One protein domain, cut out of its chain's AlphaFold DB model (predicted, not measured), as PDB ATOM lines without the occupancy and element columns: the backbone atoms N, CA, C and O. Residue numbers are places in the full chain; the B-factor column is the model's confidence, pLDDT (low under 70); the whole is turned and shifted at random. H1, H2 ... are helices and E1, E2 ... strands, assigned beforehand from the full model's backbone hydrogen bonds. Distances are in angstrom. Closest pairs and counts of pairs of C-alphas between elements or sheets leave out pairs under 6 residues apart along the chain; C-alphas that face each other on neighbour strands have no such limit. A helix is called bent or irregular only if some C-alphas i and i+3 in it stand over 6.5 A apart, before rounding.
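AT A GLANCE: This is residues 4 to 106 of the 106 residues of an uncharacterized protein of Nanoarchaeota archaeon (UniProt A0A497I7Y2). A long helix, H1, sticks out from a compact body with its residues 4 to 21, while its later residues cover part of one face of a four-stranded sheet. H2 packs on the same face over another part of the sheet, short H3 follows E4 and crosses H1, and the other face is bare of helices. The printed part has 103 residues, in the order H1, E1, E2, H2, E3, E4, H3; the sheet's order is E1, E2, E4, E3, all antiparallel, and the class is mixed, helices and strands. The whole is loose, with a radius of gyration of the C-alphas of 16.1 A, and a rod in outline, spanning 57 by 28 by 19 A; the free part of H1 makes much of that length.

IN THESE COORDINATES: H1, residues 4 to 36, begins at C-alpha 4 (56.336, 8.855, 26.503) and is 47.4 A long. E1, residues 46 to 52, is 18.5 A long, and E2, residues 56 to 62, 19.4 A. H2, residues 65 to 77, is 19.6 A long and irregular: C-alphas 66 and 69 are 7.7 A apart. E3, residues 81 to 86, is 14.6 A long, and E4, residues 89 to 95, 19.3 A. H3, residues 96 to 104, is 12.4 A long and ends at C-alpha 104 (24.096, -10.388, 32.851).

HOW THE PARTS SIT: The sheet is strongly twisted, but only just, with C-alphas up to 4.3 A off its best plane. E1 and E2 form a hairpin, with N 48 and O 60 2.9 A apart. E2 and E4 are antiparallel, with N 92 and O 59 2.8 A apart. E3 and E4 form a hairpin, with N 91 and O 84 2.8 A apart. H1 is on the sheet over E1 and E2 at a height of 9.6 A, slantwise to the strands; its closest C-alphas to E1 are Leu 30 and Ile 47, 7.5 A. H2 is on the same face, over E4 at 9.3 A and along the strands. E2, H2 and E3 make a split strand-helix-strand unit, two strands running the same way with E4 between them, its crossover right-handed. H1 touches H3 with residues 25 to 32 alone, about perpendicular at 75 degrees; the closest C-alphas are Thr 29 and Ile 99, 6.4 A. H2 and H3 are apart. Every O i to N i+4 pair is within hydrogen-bond range in H1 and H3, and 7 of 9 in H2.

THE WHOLE: The C-alphas of Ile 4 and Lys 66, the two farthest apart, are 57.7 A apart. Without residues 4 to 21, which stand free, the body spans 33 by 25 by 20 A. The printed part has no cut and no long link. Mean pLDDT of the printed part is 92.3; residues 40 and 106 are under 70.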
ATOM      1  N   ILE A   4      56.658   9.866  27.524       93.00
ATOM      2  CA  ILE A   4      56.336   8.855  26.503       93.00
ATOM      3  C   ILE A   4      56.463   7.418  27.040       93.00
ATOM      4  O   ILE A   4      55.618   6.568  26.775       93.00
ATOM      5  N   VAL A   5      57.519   7.111  27.801       92.75
ATOM      6  CA  VAL A   5      57.724   5.759  28.352       92.75
ATOM      7  C   VAL A   5      56.671   5.432  29.411       92.75
ATOM      8  O   VAL A   5      56.245   4.281  29.528       92.75
ATOM      9  N   GLU A   6      56.229   6.426  30.177       92.50
ATOM     10  CA  GLU A   6      55.185   6.228  31.176       92.50
ATOM     11  C   GLU A   6      53.801   6.056  30.533       92.50
ATOM     12  O   GLU A   6      53.038   5.178  30.945       92.50
ATOM     13  N   GLU A   7      53.507   6.801  29.466       94.81
ATOM     14  CA  GLU A   7      52.310   6.606  28.642       94.81
ATOM     15  C   GLU A   7      52.267   5.217  27.998       94.81
ATOM     16  O   GLU A   7      51.247   4.529  28.091       94.81
ATOM     17  N   LEU A   8      53.383   4.748  27.428       95.38
ATOM     18  CA  LEU A   8      53.480   3.403  26.854       95.38
ATOM     19  C   LEU A   8      53.199   2.314  27.897       95.38
ATOM     20  O   LEU A   8      52.449   1.377  27.620       95.38
ATOM     21  N   ARG A   9      53.715   2.459  29.125       94.19
ATOM     22  CA  ARG A   9      53.411   1.526  30.226       94.19
ATOM     23  C   ARG A   9      51.935   1.547  30.622       94.19
ATOM     24  O   ARG A   9      51.361   0.490  30.892       94.19
ATOM     25  N   ARG A  10      51.303   2.724  30.662       94.44
ATOM     26  CA  ARG A  10      49.861   2.843  30.952       94.44
ATOM     27  C   ARG A  10      49.019   2.184  29.859       94.44
ATOM     28  O   ARG A  10      48.075   1.464  30.183       94.44
ATOM     29  N   LEU A  11      49.375   2.376  28.588       96.38
ATOM     30  CA  LEU A  11      48.717   1.722  27.454       96.38
ATOM     31  C   LEU A  11      48.886   0.201  27.498       96.38
ATOM     32  O   LEU A  11      47.904  -0.520  27.332       96.38
ATOM     33  N   GLU A  12      50.086  -0.297  27.801       96.00
ATOM     34  CA  GLU A  12      50.339  -1.734  27.941       96.00
ATOM     35  C   GLU A  12      49.475  -2.355  29.051       96.00
ATOM     36  O   GLU A  12      48.886  -3.424  28.863       96.00
ATOM     37  N   LYS A  13      49.341  -1.669  30.195       95.69
ATOM     38  CA  LYS A  13      48.474  -2.113  31.294       95.69
ATOM     39  C   LYS A  13      47.007  -2.186  30.857       95.69
ATOM     40  O   LYS A  13      46.379  -3.229  31.031       95.69
ATOM     41  N   ARG A  14      46.490  -1.128  30.223       96.00
ATOM     42  CA  ARG A  14      45.113  -1.096  29.700       96.00
ATOM     43  C   ARG A  14      44.872  -2.183  28.655       96.00
ATOM     44  O   ARG A  14      43.828  -2.823  28.668       96.00
ATOM     45  N   MET A  15      45.841  -2.445  27.777       95.75
ATOM     46  CA  MET A  15      45.752  -3.544  26.811       95.75
ATOM     47  C   MET A  15      45.665  -4.911  27.495       95.75
ATOM     48  O   MET A  15      44.901  -5.760  27.044       95.75
ATOM     49  N   LYS A  16      46.433  -5.146  28.566       95.75
ATOM     50  CA  LYS A  16      46.353  -6.400  29.335       95.75
ATOM     51  C   LYS A  16      44.981  -6.568  29.987       95.75
ATOM     52  O   LYS A  16      44.406  -7.649  29.903       95.75
ATOM     53  N   GLU A  17      44.445  -5.502  30.574       95.62
ATOM     54  CA  GLU A  17      43.100  -5.489  31.165       95.62
ATOM     55  C   GLU A  17      42.024  -5.785  30.109       95.62
ATOM     56  O   GLU A  17      41.221  -6.698  30.291       95.62
ATOM     57  N   LEU A  18      42.065  -5.100  28.960       93.94
ATOM     58  CA  LEU A  18      41.124  -5.320  27.857       93.94
ATOM     59  C   LEU A  18      41.200  -6.742  27.291       93.94
ATOM     60  O   LEU A  18      40.163  -7.346  27.030       93.94
ATOM     61  N   LYS A  19      42.404  -7.307  27.142       93.81
ATOM     62  CA  LYS A  19      42.575  -8.706  26.713       93.81
ATOM     63  C   LYS A  19      41.941  -9.686  27.696       93.81
ATOM     64  O   LYS A  19      41.312 -10.645  27.264       93.81
ATOM     65  N   SER A  20      42.089  -9.437  28.997       94.69
ATOM     66  CA  SER A  20      41.481 -10.268  30.042       94.69
ATOM     67  C   SER A  20      39.950 -10.215  29.988       94.69
ATOM     68  O   SER A  20      39.288 -11.252  29.998       94.69
ATOM     69  N   ILE A  21      39.386  -9.010  29.852       92.56
ATOM     70  CA  ILE A  21      37.936  -8.809  29.715       92.56
ATOM     71  C   ILE A  21      37.417  -9.514  28.461       92.56
ATOM     72  O   ILE A  21      36.462 -10.281  28.544       92.56
ATOM     73  N   LEU A  22      38.075  -9.310  27.316       93.31
ATOM     74  CA  LEU A  22      37.667  -9.932  26.061       93.31
ATOM     75  C   LEU A  22      37.696 -11.460  26.149       93.31
ATOM     76  O   LEU A  22      36.755 -12.109  25.702       93.31
ATOM     77  N   PHE A  23      38.740 -12.028  26.754       94.12
ATOM     78  CA  PHE A  23      38.837 -13.468  26.970       94.12
ATOM     79  C   PHE A  23      37.675 -13.994  27.824       94.12
ATOM     80  O   PHE A  23      37.055 -14.995  27.475       94.12
ATOM     81  N   SER A  24      37.339 -13.297  28.914       93.62
ATOM     82  CA  SER A  24      36.199 -13.656  29.766       93.62
ATOM     83  C   SER A  24      34.881 -13.663  28.982       93.62
ATOM     84  O   SER A  24      34.136 -14.643  29.035       93.62
ATOM     85  N   LEU A  25      34.624 -12.611  28.198       93.88
ATOM     86  CA  LEU A  25      33.425 -12.513  27.362       93.88
ATOM     87  C   LEU A  25      33.375 -13.637  26.323       93.88
ATOM     88  O   LEU A  25      32.366 -14.325  26.219       93.88
ATOM     89  N   GLN A  26      34.484 -13.895  25.627       94.56
ATOM     90  CA  GLN A  26      34.616 -14.999  24.673       94.56
ATOM     91  C   GLN A  26      34.261 -16.356  25.289       94.56
ATOM     92  O   GLN A  26      33.505 -17.125  24.695       94.56
ATOM     93  N   VAL A  27      34.761 -16.639  26.494       94.00
ATOM     94  CA  VAL A  27      34.456 -17.881  27.216       94.00
ATOM     95  C   VAL A  27      32.975 -17.955  27.590       94.00
ATOM     96  O   VAL A  27      32.343 -18.986  27.359       94.00
ATOM     97  N   LYS A  28      32.395 -16.876  28.128       93.69
ATOM     98  CA  LYS A  28      30.969 -16.840  28.490       93.69
ATOM     99  C   LYS A  28      30.068 -17.048  27.275       93.69
ATOM    100  O   LYS A  28      29.151 -17.866  27.331       93.69
ATOM    101  N   THR A  29      30.361 -16.374  26.166       94.19
ATOM    102  CA  THR A  29      29.631 -16.535  24.906       94.19
ATOM    103  C   THR A  29      29.744 -17.962  24.384       94.19
ATOM    104  O   THR A  29      28.731 -18.563  24.042       94.19
ATOM    105  N   LEU A  30      30.943 -18.553  24.394       95.12
ATOM    106  CA  LEU A  30      31.137 -19.948  24.002       95.12
ATOM    107  C   LEU A  30      30.263 -20.892  24.834       95.12
ATOM    108  O   LEU A  30      29.520 -21.691  24.268       95.12
ATOM    109  N   ILE A  31      30.302 -20.766  26.161       93.62
ATOM    110  CA  ILE A  31      29.505 -21.598  27.071       93.62
ATOM    111  C   ILE A  31      28.007 -21.427  26.802       93.62
ATOM    112  O   ILE A  31      27.266 -22.412  26.810       93.62
ATOM    113  N   PHE A  32      27.550 -20.200  26.551       93.00
ATOM    114  CA  PHE A  32      26.155 -19.928  26.223       93.00
ATOM    115  C   PHE A  32      25.718 -20.672  24.955       93.00
ATOM    116  O   PHE A  32      24.744 -21.427  24.999       93.00
ATOM    117  N   ILE A  33      26.475 -20.545  23.859       94.12
ATOM    118  CA  ILE A  33      26.168 -21.233  22.597       94.12
ATOM    119  C   ILE A  33      26.215 -22.755  22.783       94.12
ATOM    120  O   ILE A  33      25.323 -23.464  22.320       94.12
ATOM    121  N   GLN A  34      27.208 -23.272  23.512       93.44
ATOM    122  CA  GLN A  34      27.299 -24.701  23.814       93.44
ATOM    123  C   GLN A  34      26.057 -25.200  24.557       93.44
ATOM    124  O   GLN A  34      25.484 -26.214  24.164       93.44
ATOM    125  N   ARG A  35      25.611 -24.500  25.608       92.00
ATOM    126  CA  ARG A  35      24.417 -24.876  26.386       92.00
ATOM    127  C   ARG A  35      23.156 -24.844  25.532       92.00
ATOM    128  O   ARG A  35      22.384 -25.799  25.562       92.00
ATOM    129  N   MET A  36      22.990 -23.784  24.747       91.50
ATOM    130  CA  MET A  36      21.879 -23.626  23.812       91.50
ATOM    131  C   MET A  36      21.799 -24.806  22.826       91.50
ATOM    132  O   MET A  36      20.724 -25.357  22.617       91.50
ATOM    133  N   LEU A  37      22.939 -25.270  22.300       93.31
ATOM    134  CA  LEU A  37      23.007 -26.374  21.332       93.31
ATOM    135  C   LEU A  37      23.155 -27.782  21.957       93.31
ATOM    136  O   LEU A  37      23.326 -28.758  21.223       93.31
ATOM    137  N   THR A  38      23.118 -27.911  23.292       87.94
ATOM    138  CA  THR A  38      23.279 -29.200  24.014       87.94
ATOM    139  C   THR A  38      22.068 -29.562  24.884       87.94
ATOM    140  O   THR A  38      22.137 -30.510  25.657       87.94
ATOM    141  N   LYS A  39      20.947 -28.833  24.796       72.31
ATOM    142  CA  LYS A  39      19.854 -28.924  25.784       72.31
ATOM    143  C   LYS A  39      19.301 -30.345  26.006       72.31
ATOM    144  O   LYS A  39      19.099 -30.730  27.151       72.31
ATOM    145  N   GLU A  40      19.104 -31.127  24.944       63.94
ATOM    146  CA  GLU A  40      18.602 -32.518  25.030       63.94
ATOM    147  C   GLU A  40      19.554 -33.549  24.403       63.94
ATOM    148  O   GLU A  40      19.621 -34.701  24.831       63.94
ATOM    149  N   LYS A  41      20.329 -33.132  23.399       79.38
ATOM    150  CA  LYS A  41      21.381 -33.911  22.737       79.38
ATOM    151  C   LYS A  41      22.450 -32.947  22.234       79.38
ATOM    152  O   LYS A  41      22.156 -31.785  21.963       79.38
ATOM    153  N   ARG A  42      23.690 -33.415  22.082       87.75
ATOM    154  CA  ARG A  42      24.761 -32.604  21.488       87.75
ATOM    155  C   ARG A  42      24.520 -32.473  19.983       87.75
ATOM    156  O   ARG A  42      24.642 -33.456  19.252       87.75
ATOM    157  N   LEU A  43      24.158 -31.270  19.536       91.88
ATOM    158  CA  LEU A  43      23.845 -31.002  18.129       91.88
ATOM    159  C   LEU A  43      25.063 -30.685  17.261       91.88
ATOM    160  O   LEU A  43      24.968 -30.833  16.046       91.88
ATOM    161  N   TYR A  44      26.181 -30.292  17.868       94.44
ATOM    162  CA  TYR A  44      27.393 -29.820  17.195       94.44
ATOM    163  C   TYR A  44      28.612 -30.690  17.533       94.44
ATOM    164  O   TYR A  44      28.698 -31.280  18.615       94.44
ATOM    165  N   ASP A  45      29.586 -30.717  16.632       93.75
ATOM    166  CA  ASP A  45      30.863 -31.402  16.828       93.75
ATOM    167  C   ASP A  45      31.851 -30.513  17.580       93.75
ATOM    168  O   ASP A  45      32.424 -30.946  18.575       93.75
ATOM    169  N   ASP A  46      32.007 -29.255  17.171       95.50
ATOM    170  CA  ASP A  46      32.908 -28.301  17.823       95.50
ATOM    171  C   ASP A  46      32.454 -26.849  17.615       95.50
ATOM    172  O   ASP A  46      31.634 -26.565  16.740       95.50
ATOM    173  N   ILE A  47      32.974 -25.927  18.424       96.44
ATOM    174  CA  ILE A  47      32.748 -24.490  18.279       96.44
ATOM    175  C   ILE A  47      34.074 -23.750  18.408       96.44
ATOM    176  O   ILE A  47      34.713 -23.761  19.458       96.44
ATOM    177  N   GLN A  48      34.444 -23.035  17.352       96.38
ATOM    178  CA  GLN A  48      35.670 -22.258  17.284       96.38
ATOM    179  C   GLN A  48      35.361 -20.763  17.302       96.38
ATOM    180  O   GLN A  48      34.568 -20.275  16.501       96.38
ATOM    181  N   ILE A  49      36.034 -20.010  18.170       96.31
ATOM    182  CA  ILE A  49      36.010 -18.545  18.133       96.31
ATOM    183  C   ILE A  49      36.979 -18.076  17.047       96.31
ATOM    184  O   ILE A  49      38.159 -18.425  17.082       96.31
ATOM    185  N   THR A  50      36.497 -17.288  16.085       94.69
ATOM    186  CA  THR A  50      37.336 -16.751  15.000       94.69
ATOM    187  C   THR A  50      37.977 -15.419  15.375       94.69
ATOM    188  O   THR A  50      39.070 -15.112  14.908       94.69
ATOM    189  N   GLY A  51      37.339 -14.648  16.259       92.31
ATOM    190  CA  GLY A  51      37.881 -13.401  16.785       92.31
ATOM    191  C   GLY A  51      36.804 -12.438  17.269       92.31
ATOM    192  O   GLY A  51      35.607 -12.688  17.127       92.31
ATOM    193  N   ALA A  52      37.251 -11.331  17.852       93.25
ATOM    194  CA  ALA A  52      36.406 -10.172  18.107       93.25
ATOM    195  C   ALA A  52      36.432  -9.248  16.887       93.25
ATOM    196  O   ALA A  52      37.497  -9.007  16.316       93.25
ATOM    197  N   THR A  53      35.272  -8.738  16.502       91.62
ATOM    198  CA  THR A  53      35.103  -7.731  15.455       91.62
ATOM    199  C   THR A  53      34.679  -6.410  16.088       91.62
ATOM    200  O   THR A  53      34.532  -6.300  17.303       91.62
ATOM    201  N   GLU A  54      34.452  -5.387  15.273       91.44
ATOM    202  CA  GLU A  54      33.906  -4.116  15.757       91.44
ATOM    203  C   GLU A  54      32.496  -4.268  16.348       91.44
ATOM    204  O   GLU A  54      32.124  -3.512  17.240       91.44
ATOM    205  N   THR A  55      31.739  -5.276  15.911       93.19
ATOM    206  CA  THR A  55      30.313  -5.455  16.224       93.19
ATOM    207  C   THR A  55      30.011  -6.623  17.166       93.19
ATOM    208  O   THR A  55      28.880  -6.745  17.631       93.19
ATOM    209  N   GLY A  56      30.988  -7.480  17.480       95.19
ATOM    210  CA  GLY A  56      30.765  -8.628  18.359       95.19
ATOM    211  C   GLY A  56      31.860  -9.687  18.291       95.19
ATOM    212  O   GLY A  56      33.029  -9.394  18.047       95.19
ATOM    213  N   ILE A  57      31.477 -10.950  18.477       96.31
ATOM    214  CA  ILE A  57      32.371 -12.110  18.394       96.31
ATOM    215  C   ILE A  57      31.934 -13.001  17.231       96.31
ATOM    216  O   ILE A  57      30.769 -13.379  17.108       96.31
ATOM    217  N   GLY A  58      32.885 -13.326  16.358       96.81
ATOM    218  CA  GLY A  58      32.705 -14.306  15.294       96.81
ATOM    219  C   GLY A  58      32.996 -15.717  15.794       96.81
ATOM    220  O   GLY A  58      33.968 -15.944  16.525       96.81
ATOM    221  N   MET A  59      32.158 -16.674  15.402       97.19
ATOM    222  CA  MET A  59      32.325 -18.081  15.767       97.19
ATOM    223  C   MET A  59      31.959 -18.997  14.595       97.19
ATOM    224  O   MET A  59      31.122 -18.655  13.764       97.19
ATOM    225  N   ILE A  60      32.572 -20.174  14.540       97.19
ATOM    226  CA  ILE A  60      32.203 -21.260  13.630       97.19
ATOM    227  C   ILE A  60      31.701 -22.418  14.478       97.19
ATOM    228  O   ILE A  60      32.419 -22.914  15.344       97.19
ATOM    229  N   VAL A  61      30.473 -22.850  14.214       97.12
ATOM    230  CA  VAL A  61      29.877 -24.044  14.809       97.12
ATOM    231  C   VAL A  61      30.002 -25.166  13.788       97.12
ATOM    232  O   VAL A  61      29.372 -25.106  12.735       97.12
ATOM    233  N   TYR A  62      30.815 -26.178  14.076       96.56
ATOM    234  CA  TYR A  62      30.917 -27.387  13.261       96.56
ATOM    235  C   TYR A  62      29.785 -28.338  13.638       96.56
ATOM    236  O   TYR A  62      29.571 -28.619  14.816       96.56
ATOM    237  N   VAL A  63      29.027 -28.806  12.650       94.75
ATOM    238  CA  VAL A  63      27.756 -29.509  12.852       94.75
ATOM    239  C   VAL A  63      27.697 -30.745  11.948       94.75
ATOM    240  O   VAL A  63      27.916 -30.619  10.738       94.75
ATOM    241  N   PRO A  64      27.315 -31.927  12.472       93.06
ATOM    242  CA  PRO A  64      26.995 -33.075  11.638       93.06
ATOM    243  C   PRO A  64      25.908 -32.707  10.633       93.06
ATOM    244  O   PRO A  64      24.880 -32.157  11.020       93.06
ATOM    245  N   HIS A  65      26.071 -33.081   9.365       92.31
ATOM    246  CA  HIS A  65      25.140 -32.688   8.299       92.31
ATOM    247  C   HIS A  65      23.657 -32.954   8.642       92.31
ATOM    248  O   HIS A  65      22.793 -32.121   8.391       92.31
ATOM    249  N   LYS A  66      23.374 -34.076   9.321       92.25
ATOM    250  CA  LYS A  66      22.029 -34.459   9.790       92.25
ATOM    251  C   LYS A  66      21.374 -33.485  10.789       92.25
ATOM    252  O   LYS A  66      20.159 -33.506  10.920       92.25
ATOM    253  N   ASN A  67      22.161 -32.675  11.495       93.62
ATOM    254  CA  ASN A  67      21.703 -31.734  12.522       93.62
ATOM    255  C   ASN A  67      21.718 -30.276  12.027       93.62
ATOM    256  O   ASN A  67      21.341 -29.381  12.778       93.62
ATOM    257  N   LEU A  68      22.182 -30.015  10.797       92.50
ATOM    258  CA  LEU A  68      22.458 -28.662  10.310       92.50
ATOM    259  C   LEU A  68      21.224 -27.753  10.374       92.50
ATOM    260  O   LEU A  68      21.293 -26.656  10.922       92.50
ATOM    261  N   GLU A  69      20.084 -28.227   9.875       92.81
ATOM    262  CA  GLU A  69      18.842 -27.445   9.867       92.81
ATOM    263  C   GLU A  69      18.264 -27.235  11.275       92.81
ATOM    264  O   GLU A  69      17.737 -26.162  11.567       92.81
ATOM    265  N   GLU A  70      18.436 -28.205  12.178       93.75
ATOM    266  CA  GLU A  70      18.040 -28.078  13.588       93.75
ATOM    267  C   GLU A  70      18.879 -27.002  14.298       93.75
ATOM    268  O   GLU A  70      18.331 -26.119  14.956       93.75
ATOM    269  N   VAL A  71      20.202 -26.998  14.093       94.12
ATOM    270  CA  VAL A  71      21.093 -25.961  14.640       94.12
ATOM    271  C   VAL A  71      20.740 -24.580  14.089       94.12
ATOM    272  O   VAL A  71      20.661 -23.624  14.860       94.12
ATOM    273  N   LYS A  72      20.475 -24.455  12.782       94.12
ATOM    274  CA  LYS A  72      20.053 -23.180  12.183       94.12
ATOM    275  C   LYS A  72      18.736 -22.675  12.769       94.12
ATOM    276  O   LYS A  72      18.605 -21.474  12.996       94.12
ATOM    277  N   ALA A  73      17.770 -23.561  13.008       93.69
ATOM    278  CA  ALA A  73      16.493 -23.190  13.610       93.69
ATOM    279  C   ALA A  73      16.684 -22.622  15.024       93.69
ATOM    280  O   ALA A  73      16.191 -21.532  15.303       93.69
ATOM    281  N   ILE A  74      17.478 -23.295  15.862       94.25
ATOM    282  CA  ILE A  74      17.782 -22.840  17.228       94.25
ATOM    283  C   ILE A  74      18.513 -21.493  17.208       94.25
ATOM    284  O   ILE A  74      18.146 -20.576  17.937       94.25
ATOM    285  N   LEU A  75      19.527 -21.334  16.350       93.88
ATOM    286  CA  LEU A  75      20.253 -20.065  16.228       93.88
ATOM    287  C   LEU A  75      19.313 -18.906  15.866       93.88
ATOM    288  O   LEU A  75      19.389 -17.845  16.481       93.88
ATOM    289  N   ARG A  76      18.384 -19.124  14.927       93.69
ATOM    290  CA  ARG A  76      17.392 -18.114  14.524       93.69
ATOM    291  C   ARG A  76      16.369 -17.817  15.620       93.69
ATOM    292  O   ARG A  76      16.017 -16.655  15.794       93.69
ATOM    293  N   GLU A  77      15.917 -18.828  16.362       93.00
ATOM    294  CA  GLU A  77      15.020 -18.661  17.517       93.00
ATOM    295  C   GLU A  77      15.650 -17.765  18.592       93.00
ATOM    296  O   GLU A  77      14.977 -16.931  19.192       93.00
ATOM    297  N   HIS A  78      16.965 -17.879  18.776       89.75
ATOM    298  CA  HIS A  78      17.742 -17.044  19.688       89.75
ATOM    299  C   HIS A  78      18.263 -15.741  19.057       89.75
ATOM    300  O   HIS A  78      19.085 -15.055  19.667       89.75
ATOM    301  N   HIS A  79      17.783 -15.378  17.863       91.50
ATOM    302  CA  HIS A  79      18.185 -14.176  17.126       91.50
ATOM    303  C   HIS A  79      19.700 -14.065  16.877       91.50
ATOM    304  O   HIS A  79      20.246 -12.966  16.826       91.50
ATOM    305  N   ILE A  80      20.401 -15.192  16.742       92.94
ATOM    306  CA  ILE A  80      21.828 -15.219  16.414       92.94
ATOM    307  C   ILE A  80      21.987 -15.210  14.897       92.94
ATOM    308  O   ILE A  80      21.488 -16.096  14.196       92.94
ATOM    309  N   ASP A  81      22.733 -14.226  14.403       91.50
ATOM    310  CA  ASP A  81      22.935 -14.040  12.975       91.50
ATOM    311  C   ASP A  81      23.857 -15.113  12.399       91.50
ATOM    312  O   ASP A  81      24.997 -15.305  12.836       91.50
ATOM    313  N   ILE A  82      23.369 -15.778  11.355       94.75
ATOM    314  CA  ILE A  82      24.148 -16.699  10.533       94.75
ATOM    315  C   ILE A  82      24.755 -15.892   9.387       94.75
ATOM    316  O   ILE A  82      24.038 -15.367   8.541       94.75
ATOM    317  N   GLN A  83      26.080 -15.799   9.369       93.44
ATOM    318  CA  GLN A  83      26.829 -15.020   8.382       93.44
ATOM    319  C   GLN A  83      27.235 -15.868   7.174       93.44
ATOM    320  O   GLN A  83      27.241 -15.389   6.044       93.44
ATOM    321  N   ILE A  84      27.621 -17.126   7.414       92.19
ATOM    322  CA  ILE A  84      28.145 -18.026   6.381       92.19
ATOM    323  C   ILE A  84      27.641 -19.442   6.645       92.19
ATOM    324  O   ILE A  84      27.625 -19.902   7.785       92.19
ATOM    325  N   GLU A  85      27.281 -20.154   5.584       92.00
ATOM    326  CA  GLU A  85      26.869 -21.552   5.649       92.00
ATOM    327  C   GLU A  85      27.856 -22.439   4.886       92.00
ATOM    328  O   GLU A  85      28.209 -22.168   3.739       92.00
ATOM    329  N   TYR A  86      28.275 -23.525   5.529       89.44
ATOM    330  CA  TYR A  86      29.062 -24.601   4.940       89.44
ATOM    331  C   TYR A  86      28.254 -25.903   4.998       89.44
ATOM    332  O   TYR A  86      27.254 -26.012   5.707       89.44
ATOM    333  N   SER A  87      28.706 -26.939   4.292       87.69
ATOM    334  CA  SER A  87      28.034 -28.248   4.286       87.69
ATOM    335  C   SER A  87      28.034 -28.958   5.650       87.69
ATOM    336  O   SER A  87      27.193 -29.831   5.885       87.69
ATOM    337  N   ASN A  88      28.958 -28.586   6.542       91.81
ATOM    338  CA  ASN A  88      29.176 -29.167   7.869       91.81
ATOM    339  C   ASN A  88      29.460 -28.113   8.957       91.81
ATOM    340  O   ASN A  88      30.001 -28.442  10.011       91.81
ATOM    341  N   ALA A  89      29.175 -26.840   8.691       94.56
ATOM    342  CA  ALA A  89      29.434 -25.768   9.640       94.56
ATOM    343  C   ALA A  89      28.548 -24.550   9.384       94.56
ATOM    344  O   ALA A  89      28.088 -24.312   8.269       94.56
ATOM    345  N   VAL A  90      28.353 -23.757  10.429       96.62
ATOM    346  CA  VAL A  90      27.648 -22.477  10.378       96.62
ATOM    347  C   VAL A  90      28.546 -21.417  11.003       96.62
ATOM    348  O   VAL A  90      28.960 -21.542  12.156       96.62
ATOM    349  N   GLY A  91      28.875 -20.387  10.231       96.88
ATOM    350  CA  GLY A  91      29.521 -19.181  10.725       96.88
ATOM    351  C   GLY A  91      28.473 -18.262  11.333       96.88
ATOM    352  O   GLY A  91      27.530 -17.866  10.645       96.88
ATOM    353  N   ILE A  92      28.637 -17.924  12.606       97.12
ATOM    354  CA  ILE A  92      27.712 -17.080  13.358       97.12
ATOM    355  C   ILE A  92      28.400 -15.814  13.854       97.12
ATOM    356  O   ILE A  92      29.621 -15.776  14.057       97.12
ATOM    357  N   HIS A  93      27.590 -14.791  14.091       96.62
ATOM    358  CA  HIS A  93      28.008 -13.568  14.746       96.62
ATOM    359  C   HIS A  93      27.145 -13.318  15.977       96.62
ATOM    360  O   HIS A  93      25.922 -13.258  15.879       96.62
ATOM    361  N   VAL A  94      27.789 -13.183  17.136       95.75
ATOM    362  CA  VAL A  94      27.120 -12.798  18.380       95.75
ATOM    363  C   VAL A  94      27.480 -11.348  18.666       95.75
ATOM    364  O   VAL A  94      28.650 -11.039  18.896       95.75
ATOM    365  N   THR A  95      26.489 -10.465  18.612       96.00
ATOM    366  CA  THR A  95      26.671  -9.011  18.750       96.00
ATOM    367  C   THR A  95      27.093  -8.613  20.163       96.00
ATOM    368  O   THR A  95      26.861  -9.352  21.127       96.00
ATOM    369  N   TRP A  96      27.700  -7.434  20.322       94.69
ATOM    370  CA  TRP A  96      28.059  -6.921  21.649       94.69
ATOM    371  C   TRP A  96      26.854  -6.776  22.577       94.69
ATOM    372  O   TRP A  96      26.969  -7.086  23.762       94.69
ATOM    373  N   GLU A  97      25.697  -6.375  22.055       93.69
ATOM    374  CA  GLU A  97      24.447  -6.283  22.807       93.69
ATOM    375  C   GLU A  97      24.027  -7.655  23.347       93.69
ATOM    376  O   GLU A  97      23.734  -7.805  24.534       93.69
ATOM    377  N   GLN A  98      24.074  -8.691  22.505       93.44
ATOM    378  CA  GLN A  98      23.793 -10.065  22.929       93.44
ATOM    379  C   GLN A  98      24.812 -10.564  23.955       93.44
ATOM    380  O   GLN A  98      24.437 -11.211  24.929       93.44
ATOM    381  N   ILE A  99      26.096 -10.248  23.774       93.38
ATOM    382  CA  ILE A  99      27.161 -10.617  24.714       93.38
ATOM    383  C   ILE A  99      26.933  -9.960  26.079       93.38
ATOM    384  O   ILE A  99      27.079 -10.632  27.095       93.38
ATOM    385  N   GLN A 100      26.529  -8.688  26.120       90.31
ATOM    386  CA  GLN A 100      26.168  -8.008  27.367       90.31
ATOM    387  C   GLN A 100      24.982  -8.688  28.055       90.31
ATOM    388  O   GLN A 100      25.018  -8.909  29.263       90.31
ATOM    389  N   MET A 101      23.951  -9.080  27.301       89.56
ATOM    390  CA  MET A 101      22.827  -9.835  27.861       89.56
ATOM    391  C   MET A 101      23.269 -11.193  28.422       89.56
ATOM    392  O   MET A 101      22.859 -11.557  29.521       89.56
ATOM    393  N   ILE A 102      24.129 -11.925  27.708       87.25
ATOM    394  CA  ILE A 102      24.704 -13.195  28.179       87.25
ATOM    395  C   ILE A 102      25.510 -12.983  29.466       87.25
ATOM    396  O   ILE A 102      25.413 -13.795  30.383       87.25
ATOM    397  N   ASP A 103      26.285 -11.900  29.548       83.38
ATOM    398  CA  ASP A 103      27.099 -11.567  30.718       83.38
ATOM    399  C   ASP A 103      26.242 -11.308  31.968       83.38
ATOM    400  O   ASP A 103      26.615 -11.744  33.055       83.38
ATOM    401  N   LEU A 104      25.076 -10.671  31.793       81.94
ATOM    402  CA  LEU A 104      24.096 -10.388  32.851       81.94
ATOM    403  C   LEU A 104      23.284 -11.614  33.293       81.94
ATOM    404  O   LEU A 104      22.771 -11.634  34.411       81.94
ATOM    405  N   LEU A 105      23.132 -12.614  32.421       70.44
ATOM    406  CA  LEU A 105      22.479 -13.893  32.733       70.44
ATOM    407  C   LEU A 105      23.424 -14.888  33.438       70.44
ATOM    408  O   LEU A 105      22.987 -15.985  33.794       70.44
ATOM    409  N   GLY A 106      24.707 -14.526  33.569       55.22
ATOM    410  CA  GLY A 106      25.787 -15.337  34.133       55.22
ATOM    411  C   GLY A 106      25.851 -15.336  35.651       55.22
ATOM    412  O   GLY A 106      25.855 -14.238  36.248       55.22
TER     413      GLY A 106